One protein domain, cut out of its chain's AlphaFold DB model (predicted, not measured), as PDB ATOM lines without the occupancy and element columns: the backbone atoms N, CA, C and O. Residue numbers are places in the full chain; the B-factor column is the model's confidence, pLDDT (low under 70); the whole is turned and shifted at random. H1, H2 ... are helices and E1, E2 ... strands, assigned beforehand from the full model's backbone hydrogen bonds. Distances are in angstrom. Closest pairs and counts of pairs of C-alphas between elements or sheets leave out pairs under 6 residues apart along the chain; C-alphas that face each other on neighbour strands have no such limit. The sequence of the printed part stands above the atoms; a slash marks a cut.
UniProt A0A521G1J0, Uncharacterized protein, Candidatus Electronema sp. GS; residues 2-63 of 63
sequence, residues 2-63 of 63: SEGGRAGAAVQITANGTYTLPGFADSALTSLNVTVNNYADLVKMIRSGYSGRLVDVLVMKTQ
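Overview. This is residues 2 to 63 of the 63 residues of an uncharacterized protein of Candidatus Electronema sp. GS (UniProt A0A521G1J0). This domain has little regular structure: a two-stranded hairpin, E1 and E2, then one helix, H1, turning off at a corner after E2, with long unnamed stretches before and after. Residues 58 to 63 stick out as a tail. The printed part has 62 residues, 22 of them in named elements ordered E1, E2, H1; the sheet E1 - E2 is antiparallel and the class mixed. It is loose, with a radius of gyration of the C-alphas of 13.3 A and spans of 35 by 27 by 26 A.

Arrangement. Look at E1, residues 17 to 22, and E2, residues 31 to 36: this hairpin is antiparallel at 155 degrees, with N 19 and O 34 within hydrogen-bond range at 2.8 A. A tight link of 2 residues leads to H1, residues 39 to 48, which is apart from E1. In H1 every O i to N i+4 pair is within hydrogen-bond range.

Along the chain. Find C-alpha 17 at (-11.727, 78.885, -47.489), where E1 begins; E1 and E2 each run 16.0 A. H1 runs 13.8 A to C-alpha 48 at (-7.408, 73.127, -26.529).

Size, cuts and confidence. The C-alphas farthest apart, Asp 26 and Ser 48, are 35.2 A apart. The printed part has no cut and no long link. Confidence is under 70 at residues 2 to 6 and 48 to 63.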
ATOM      1  N   SER A   2       9.701  68.275 -39.364       42.06
ATOM      2  CA  SER A   2      10.995  67.699 -39.757       42.06
ATOM      3  C   SER A   2      11.067  66.295 -39.175       42.06
ATOM      4  O   SER A   2      11.600  66.091 -38.093       42.06
ATOM      5  N   GLU A   3      10.502  65.343 -39.908       43.97
ATOM      6  CA  GLU A   3      10.893  63.938 -39.825       43.97
ATOM      7  C   GLU A   3      11.359  63.537 -41.226       43.97
ATOM      8  O   GLU A   3      10.563  63.333 -42.135       43.97
ATOM      9  N   GLY A   4      12.679  63.568 -41.431       57.53
ATOM     10  CA  GLY A   4      13.378  63.019 -42.601       57.53
ATOM     11  C   GLY A   4      13.225  63.731 -43.957       57.53
ATOM     12  O   GLY A   4      14.083  63.544 -44.813       57.53
ATOM     13  N   GLY A   5      12.185  64.544 -44.171       59.47
ATOM     14  CA  GLY A   5      11.916  65.246 -45.435       59.47
ATOM     15  C   GLY A   5      12.145  66.760 -45.382       59.47
ATOM     16  O   GLY A   5      12.090  67.377 -44.317       59.47
ATOM     17  N   ARG A   6      12.373  67.385 -46.549       65.50
ATOM     18  CA  ARG A   6      12.412  68.852 -46.671       65.50
ATOM     19  C   ARG A   6      11.040  69.439 -46.330       65.50
ATOM     20  O   ARG A   6      10.023  68.996 -46.854       65.50
ATOM     21  N   ALA A   7      11.018  70.451 -45.468       70.75
ATOM     22  CA  ALA A   7       9.797  71.187 -45.169       70.75
ATOM     23  C   ALA A   7       9.438  72.128 -46.332       70.75
ATOM     24  O   ALA A   7      10.301  72.836 -46.854       70.75
ATOM     25  N   GLY A   8       8.162  72.138 -46.722       72.12
ATOM     26  CA  GLY A   8       7.618  73.108 -47.672       72.12
ATOM     27  C   GLY A   8       7.391  74.489 -47.050       72.12
ATOM     28  O   GLY A   8       7.555  74.686 -45.844       72.12
ATOM     29  N   ALA A   9       6.991  75.455 -47.881       79.75
ATOM     30  CA  ALA A   9       6.663  76.801 -47.423       79.75
ATOM     31  C   ALA A   9       5.458  76.781 -46.466       79.75
ATOM     32  O   ALA A   9       4.450  76.122 -46.725       79.75
ATOM     33  N   ALA A  10       5.551  77.532 -45.368       81.44
ATOM     34  CA  ALA A  10       4.436  77.689 -44.444       81.44
ATOM     35  C   ALA A  10       3.323  78.531 -45.087       81.44
ATOM     36  O   ALA A  10       3.575  79.635 -45.569       81.44
ATOM     37  N   VAL A  11       2.087  78.031 -45.045       84.44
ATOM     38  CA  VAL A  11       0.896  78.762 -45.495       84.44
ATOM     39  C   VAL A  11       0.125  79.246 -44.273       84.44
ATOM     40  O   VAL A  11      -0.252  78.456 -43.409       84.44
ATOM     41  N   GLN A  12      -0.085  80.560 -44.188       86.12
ATOM     42  CA  GLN A  12      -0.866  81.175 -43.118       86.12
ATOM     43  C   GLN A  12      -2.362  81.033 -43.412       86.12
ATOM     44  O   GLN A  12      -2.835  81.430 -44.476       86.12
ATOM     45  N   ILE A  13      -3.098  80.490 -42.445       84.50
ATOM     46  CA  ILE A  13      -4.552  80.316 -42.499       84.50
ATOM     47  C   ILE A  13      -5.173  81.302 -41.513       84.50
ATOM     48  O   ILE A  13      -4.830  81.294 -40.334       84.50
ATOM     49  N   THR A  14      -6.081  82.148 -41.995       87.56
ATOM     50  CA  THR A  14      -6.696  83.227 -41.200       87.56
ATOM     51  C   THR A  14      -8.223  83.211 -41.224       87.56
ATOM     52  O   THR A  14      -8.845  83.953 -40.465       87.56
ATOM     53  N   ALA A  15      -8.837  82.381 -42.073       90.69
ATOM     54  CA  ALA A  15     -10.280  82.299 -42.249       90.69
ATOM     55  C   ALA A  15     -10.702  80.937 -42.831       90.69
ATOM     56  O   ALA A  15      -9.879  80.061 -43.099       90.69
ATOM     57  N   ASN A  16     -12.009  80.764 -43.028       90.38
ATOM     58  CA  ASN A  16     -12.534  79.676 -43.847       90.38
ATOM     59  C   ASN A  16     -12.165  79.906 -45.315       90.38
ATOM     60  O   ASN A  16     -12.121  81.047 -45.777       90.38
ATOM     61  N   GLY A  17     -11.980  78.821 -46.057       91.62
ATOM     62  CA  GLY A  17     -11.727  78.885 -47.489       91.62
ATOM     63  C   GLY A  17     -10.765  77.816 -47.973       91.62
ATOM     64  O   GLY A  17     -10.312  76.958 -47.215       91.62
ATOM     65  N   THR A  18     -10.467  77.876 -49.264       92.25
ATOM     66  CA  THR A  18      -9.507  76.979 -49.903       92.25
ATOM     67  C   THR A  18      -8.119  77.595 -49.852       92.25
ATOM     68  O   THR A  18      -7.917  78.727 -50.289       92.25
ATOM     69  N   TYR A  19      -7.160  76.827 -49.354       88.69
ATOM     70  CA  TYR A  19      -5.753  77.185 -49.286       88.69
ATOM     71  C   TYR A  19      -4.948  76.208 -50.134       88.69
ATOM     72  O   TYR A  19      -5.153  74.996 -50.064       88.69
ATOM     73  N   THR A  20      -4.021  76.733 -50.928       90.38
ATOM     74  CA  THR A  20      -3.118  75.911 -51.735       90.38
ATOM     75  C   THR A  20      -1.797  75.757 -51.001       90.38
ATOM     76  O   THR A  20      -1.100  76.735 -50.737       90.38
ATOM     77  N   LEU A  21      -1.446  74.515 -50.689       87.88
ATOM     78  CA  LEU A  21      -0.125  74.127 -50.222       87.88
ATOM     79  C   LEU A  21       0.740  73.852 -51.458       87.88
ATOM     80  O   LEU A  21       0.452  72.898 -52.191       87.88
ATOM     81  N   PRO A  22       1.758  74.679 -51.742       84.25
ATOM     82  CA  PRO A  22       2.659  74.411 -52.849       84.25
ATOM     83  C   PRO A  22       3.508  73.176 -52.542       84.25
ATOM     84  O   PRO A  22       3.922  72.948 -51.402       84.25
ATOM     85  N   GLY A  23       3.799  72.399 -53.580       81.81
ATOM     86  CA  GLY A  23       4.861  71.407 -53.536       81.81
ATOM     87  C   GLY A  23       6.210  72.059 -53.229       81.81
ATOM     88  O   GLY A  23       6.414  73.255 -53.441       81.81
ATOM     89  N   PHE A  24       7.148  71.266 -52.728       79.12
ATOM     90  CA  PHE A  24       8.533  71.686 -52.511       79.12
ATOM     91  C   PHE A  24       9.468  71.012 -53.525       79.12
ATOM     92  O   PHE A  24       9.063  70.096 -54.240       79.12
ATOM     93  N   ALA A  25      10.720  71.469 -53.612       76.25
ATOM     94  CA  ALA A  25      11.704  70.889 -54.526       76.25
ATOM     95  C   ALA A  25      11.875  69.380 -54.271       76.25
ATOM     96  O   ALA A  25      12.071  68.972 -53.126       76.25
ATOM     97  N   ASP A  26      11.812  68.587 -55.342       75.62
ATOM     98  CA  ASP A  26      11.841  67.115 -55.336       75.62
ATOM     99  C   ASP A  26      10.570  66.433 -54.776       75.62
ATOM    100  O   ASP A  26      10.540  65.217 -54.591       75.62
ATOM    101  N   SER A  27       9.488  67.187 -54.545       73.50
ATOM    102  CA  SER A  27       8.165  66.628 -54.243       73.50
ATOM    103  C   SER A  27       7.499  66.080 -55.508       73.50
ATOM    104  O   SER A  27       7.399  66.774 -56.517       73.50
ATOM    105  N   ALA A  28       6.948  64.865 -55.432       80.62
ATOM    106  CA  ALA A  28       6.074  64.316 -56.477       80.62
ATOM    107  C   ALA A  28       4.731  65.071 -56.591       80.62
ATOM    108  O   ALA A  28       4.065  65.018 -57.622       80.62
ATOM    109  N   LEU A  29       4.332  65.776 -55.529       77.94
ATOM    110  CA  LEU A  29       3.153  66.637 -55.486       77.94
ATOM    111  C   LEU A  29       3.532  68.070 -55.869       77.94
ATOM    112  O   LEU A  29       4.364  68.680 -55.195       77.94
ATOM    113  N   THR A  30       2.881  68.608 -56.902       84.50
ATOM    114  CA  THR A  30       3.029  70.002 -57.353       84.50
ATOM    115  C   THR A  30       2.238  70.976 -56.487       84.50
ATOM    116  O   THR A  30       2.731  72.056 -56.166       84.50
ATOM    117  N   SER A  31       1.024  70.604 -56.082       86.25
ATOM    118  CA  SER A  31       0.207  71.361 -55.137       86.25
ATOM    119  C   SER A  31      -0.865  70.487 -54.488       86.25
ATOM    120  O   SER A  31      -1.281  69.467 -55.038       86.25
ATOM    121  N   LEU A  32      -1.321  70.902 -53.309       85.88
ATOM    122  CA  LEU A  32      -2.458  70.318 -52.605       85.88
ATOM    123  C   LEU A  32      -3.430  71.429 -52.205       85.88
ATOM    124  O   LEU A  32      -3.049  72.370 -51.513       85.88
ATOM    125  N   ASN A  33      -4.693  71.305 -52.606       89.25
ATOM    126  CA  ASN A  33      -5.748  72.211 -52.160       89.25
ATOM    127  C   ASN A  33      -6.411  71.658 -50.897       89.25
ATOM    128  O   ASN A  33      -6.901  70.530 -50.889       89.25
ATOM    129  N   VAL A  34      -6.442  72.471 -49.844       88.25
ATOM    130  CA  VAL A  34      -7.058  72.148 -48.556       88.25
ATOM    131  C   VAL A  34      -8.170  73.146 -48.282       88.25
ATOM    132  O   VAL A  34      -7.935  74.352 -48.256       88.25
ATOM    133  N   THR A  35      -9.379  72.646 -48.041       91.12
ATOM    134  CA  THR A  35     -10.521  73.489 -47.681       91.12
ATOM    135  C   THR A  35     -10.702  73.516 -46.171       91.12
ATOM    136  O   THR A  35     -10.980  72.497 -45.539       91.12
ATOM    137  N   VAL A  36     -10.587  74.705 -45.591       88.50
ATOM    138  CA  VAL A  36     -10.911  74.975 -44.192       88.50
ATOM    139  C   VAL A  36     -12.376  75.380 -44.116       88.50
ATOM    140  O   VAL A  36     -12.746  76.501 -44.456       88.50
ATOM    141  N   ASN A  37     -13.216  74.450 -43.667       87.94
ATOM    142  CA  ASN A  37     -14.655  74.689 -43.524       87.94
ATOM    143  C   ASN A  37     -15.002  75.445 -42.233       87.94
ATOM    144  O   ASN A  37     -15.994  76.169 -42.193       87.94
ATOM    145  N   ASN A  38     -14.201  75.273 -41.177       89.25
ATOM    146  CA  ASN A  38     -14.416  75.930 -39.892       89.25
ATOM    147  C   ASN A  38     -13.084  76.242 -39.194       89.25
ATOM    148  O   ASN A  38     -12.494  75.413 -38.502       89.25
ATOM    149  N   TYR A  39     -12.618  77.468 -39.396       85.62
ATOM    150  CA  TYR A  39     -11.394  78.005 -38.829       85.62
ATOM    151  C   TYR A  39     -11.500  78.199 -37.316       85.62
ATOM    152  O   TYR A  39     -10.536  77.936 -36.603       85.62
ATOM    153  N   ALA A  40     -12.662  78.613 -36.804       87.00
ATOM    154  CA  ALA A  40     -12.845  78.831 -35.371       87.00
ATOM    155  C   ALA A  40     -12.660  77.526 -34.582       87.00
ATOM    156  O   ALA A  40     -11.914  77.502 -33.603       87.00
ATOM    157  N   ASP A  41     -13.261  76.431 -35.052       84.12
ATOM    158  CA  ASP A  41     -13.100  75.115 -34.432       84.12
ATOM    159  C   ASP A  41     -11.704  74.538 -34.658       84.12
ATOM    160  O   ASP A  41     -11.155  73.921 -33.748       84.12
ATOM    161  N   LEU A  42     -11.081  74.796 -35.813       81.56
ATOM    162  CA  LEU A  42      -9.685  74.431 -36.058       81.56
ATOM    163  C   LEU A  42      -8.744  75.116 -35.052       81.56
ATOM    164  O   LEU A  42      -7.934  74.451 -34.408       81.56
ATOM    165  N   VAL A  43      -8.886  76.430 -34.858       82.62
ATOM    166  CA  VAL A  43      -8.115  77.197 -33.867       82.62
ATOM    167  C   VAL A  43      -8.404  76.699 -32.459       82.62
ATOM    168  O   VAL A  43      -7.474  76.545 -31.665       82.62
ATOM    169  N   LYS A  44      -9.674  76.434 -32.137       82.62
ATOM    170  CA  LYS A  44     -10.070  75.909 -30.833       82.62
ATOM    171  C   LYS A  44      -9.420  74.555 -30.576       82.62
ATOM    172  O   LYS A  44      -8.785  74.424 -29.542       82.62
ATOM    173  N   MET A  45      -9.495  73.613 -31.516       77.50
ATOM    174  CA  MET A  45      -8.873  72.286 -31.432       77.50
ATOM    175  C   MET A  45      -7.357  72.385 -31.223       77.50
ATOM    176  O   MET A  45      -6.815  71.745 -30.323       77.50
ATOM    177  N   ILE A  46      -6.682  73.228 -32.008       74.88
ATOM    178  CA  ILE A  46      -5.237  73.456 -31.896       74.88
ATOM    179  C   ILE A  46      -4.873  74.081 -30.539       74.88
ATOM    180  O   ILE A  46      -3.846  73.748 -29.961       74.88
ATOM    181  N   ARG A  47      -5.694  74.980 -29.989       73.38
ATOM    182  CA  ARG A  47      -5.413  75.619 -28.691       73.38
ATOM    183  C   ARG A  47      -5.841  74.779 -27.488       73.38
ATOM    184  O   ARG A  47      -5.223  74.889 -26.439       73.38
ATOM    185  N   SER A  48      -6.884  73.962 -27.616       68.19
ATOM    186  CA  SER A  48      -7.408  73.127 -26.529       68.19
ATOM    187  C   SER A  48      -6.686  71.788 -26.411       68.19
ATOM    188  O   SER A  48      -6.618  71.237 -25.319       68.19
ATOM    189  N   GLY A  49      -6.164  71.252 -27.519       59.16
ATOM    190  CA  GLY A  49      -5.415  69.993 -27.544       59.16
ATOM    191  C   GLY A  49      -3.949  70.123 -27.123       59.16
ATOM    192  O   GLY A  49      -3.318  69.117 -26.823       59.16
ATOM    193  N   TYR A  50      -3.409  71.346 -27.070       55.34
ATOM    194  CA  TYR A  50      -1.993  71.599 -26.800       55.34
ATOM    195  C   TYR A  50      -1.809  72.414 -25.517       55.34
ATOM    196  O   TYR A  50      -1.782  73.642 -25.541       55.34
ATOM    197  N   SER A  51      -1.613  71.728 -24.386       53.69
ATOM    198  CA  SER A  51      -1.029  72.330 -23.174       53.69
ATOM    199  C   SER A  51       0.499  72.503 -23.274       53.69
ATOM    200  O   SER A  51       1.096  73.204 -22.459       53.69
ATOM    201  N   GLY A  52       1.136  71.918 -24.297       49.94
ATOM    202  CA  GLY A  52       2.554  72.076 -24.627       49.94
ATOM    203  C   GLY A  52       2.743  72.177 -26.140       49.94
ATOM    204  O   GLY A  52       2.207  71.349 -26.856       49.94
ATOM    205  N   ARG A  53       3.461  73.224 -26.586       51.53
ATOM    206  CA  ARG A  53       3.876  73.590 -27.966       51.53
ATOM    207  C   ARG A  53       2.961  73.128 -29.113       51.53
ATOM    208  O   ARG A  53       2.922  71.959 -29.448       51.53
ATOM    209  N   LEU A  54       2.372  74.107 -29.803       51.59
ATOM    210  CA  LEU A  54       1.698  74.013 -31.108       51.59
ATOM    211  C   LEU A  54       2.527  73.220 -32.147       51.59
ATOM    212  O   LEU A  54       3.279  73.826 -32.910       51.59
ATOM    213  N   VAL A  55       2.430  71.890 -32.192       49.06
ATOM    214  CA  VAL A  55       3.064  71.078 -33.247       49.06
ATOM    215  C   VAL A  55       2.102  70.033 -33.809       49.06
ATOM    216  O   VAL A  55       1.832  69.018 -33.179       49.06
ATOM    217  N   ASP A  56       1.647  70.322 -35.031       56.84
ATOM    218  CA  ASP A  56       1.142  69.411 -36.068       56.84
ATOM    219  C   ASP A  56      -0.186  68.662 -35.794       56.84
ATOM    220  O   ASP A  56      -0.204  67.537 -35.307       56.84
ATOM    221  N   VAL A  57      -1.313  69.247 -36.245       54.16
ATOM    222  CA  VAL A  57      -2.567  68.505 -36.491       54.16
ATOM    223  C   VAL A  57      -2.855  68.473 -37.991       54.16
ATOM    224  O   VAL A  57      -3.421  69.413 -38.546       54.16
ATOM    225  N   LEU A  58      -2.506  67.366 -38.647       56.06
ATOM    226  CA  LEU A  58      -3.116  66.969 -39.915       56.06
ATOM    227  C   LEU A  58      -3.470  65.482 -39.838       56.06
ATOM    228  O   LEU A  58      -2.606  64.620 -39.965       56.06
ATOM    229  N   VAL A  59      -4.751  65.180 -39.620       49.16
ATOM    230  CA  VAL A  59      -5.281  63.812 -39.691       49.16
ATOM    231  C   VAL A  59      -5.866  63.612 -41.085       49.16
ATOM    232  O   VAL A  59      -6.953  64.102 -41.383       49.16
ATOM    233  N   MET A  60      -5.144  62.897 -41.947       40.44
ATOM    234  CA  MET A  60      -5.661  62.452 -43.240       40.44
ATOM    235  C   MET A  60      -6.401  61.124 -43.050       40.44
ATOM    236  O   MET A  60      -5.808  60.145 -42.602       40.44
ATOM    237  N   LYS A  61      -7.697  61.082 -43.376       37.03
ATOM    238  CA  LYS A  61      -8.451  59.829 -43.511       37.03
ATOM    239  C   LYS A  61      -8.666  59.547 -44.990       37.03
ATOM    240  O   LYS A  61      -9.306  60.339 -45.676       37.03
ATOM    241  N   THR A  62      -8.134  58.430 -45.460       39.19
ATOM    242  CA  THR A  62      -8.477  57.842 -46.756       39.19
ATOM    243  C   THR A  62      -9.712  56.961 -46.587       39.19
ATOM    244  O   THR A  62      -9.809  56.240 -45.592       39.19
ATOM    245  N   GLN A  63     -10.659  57.070 -47.523       39.44
ATOM    246  CA  GLN A  63     -11.704  56.058 -47.702       39.44
ATOM    247  C   GLN A  63     -11.135  54.828 -48.399       39.44
ATOM    248  O   GLN A  63     -10.206  55.014 -49.219       39.44
TER     249      GLN A  63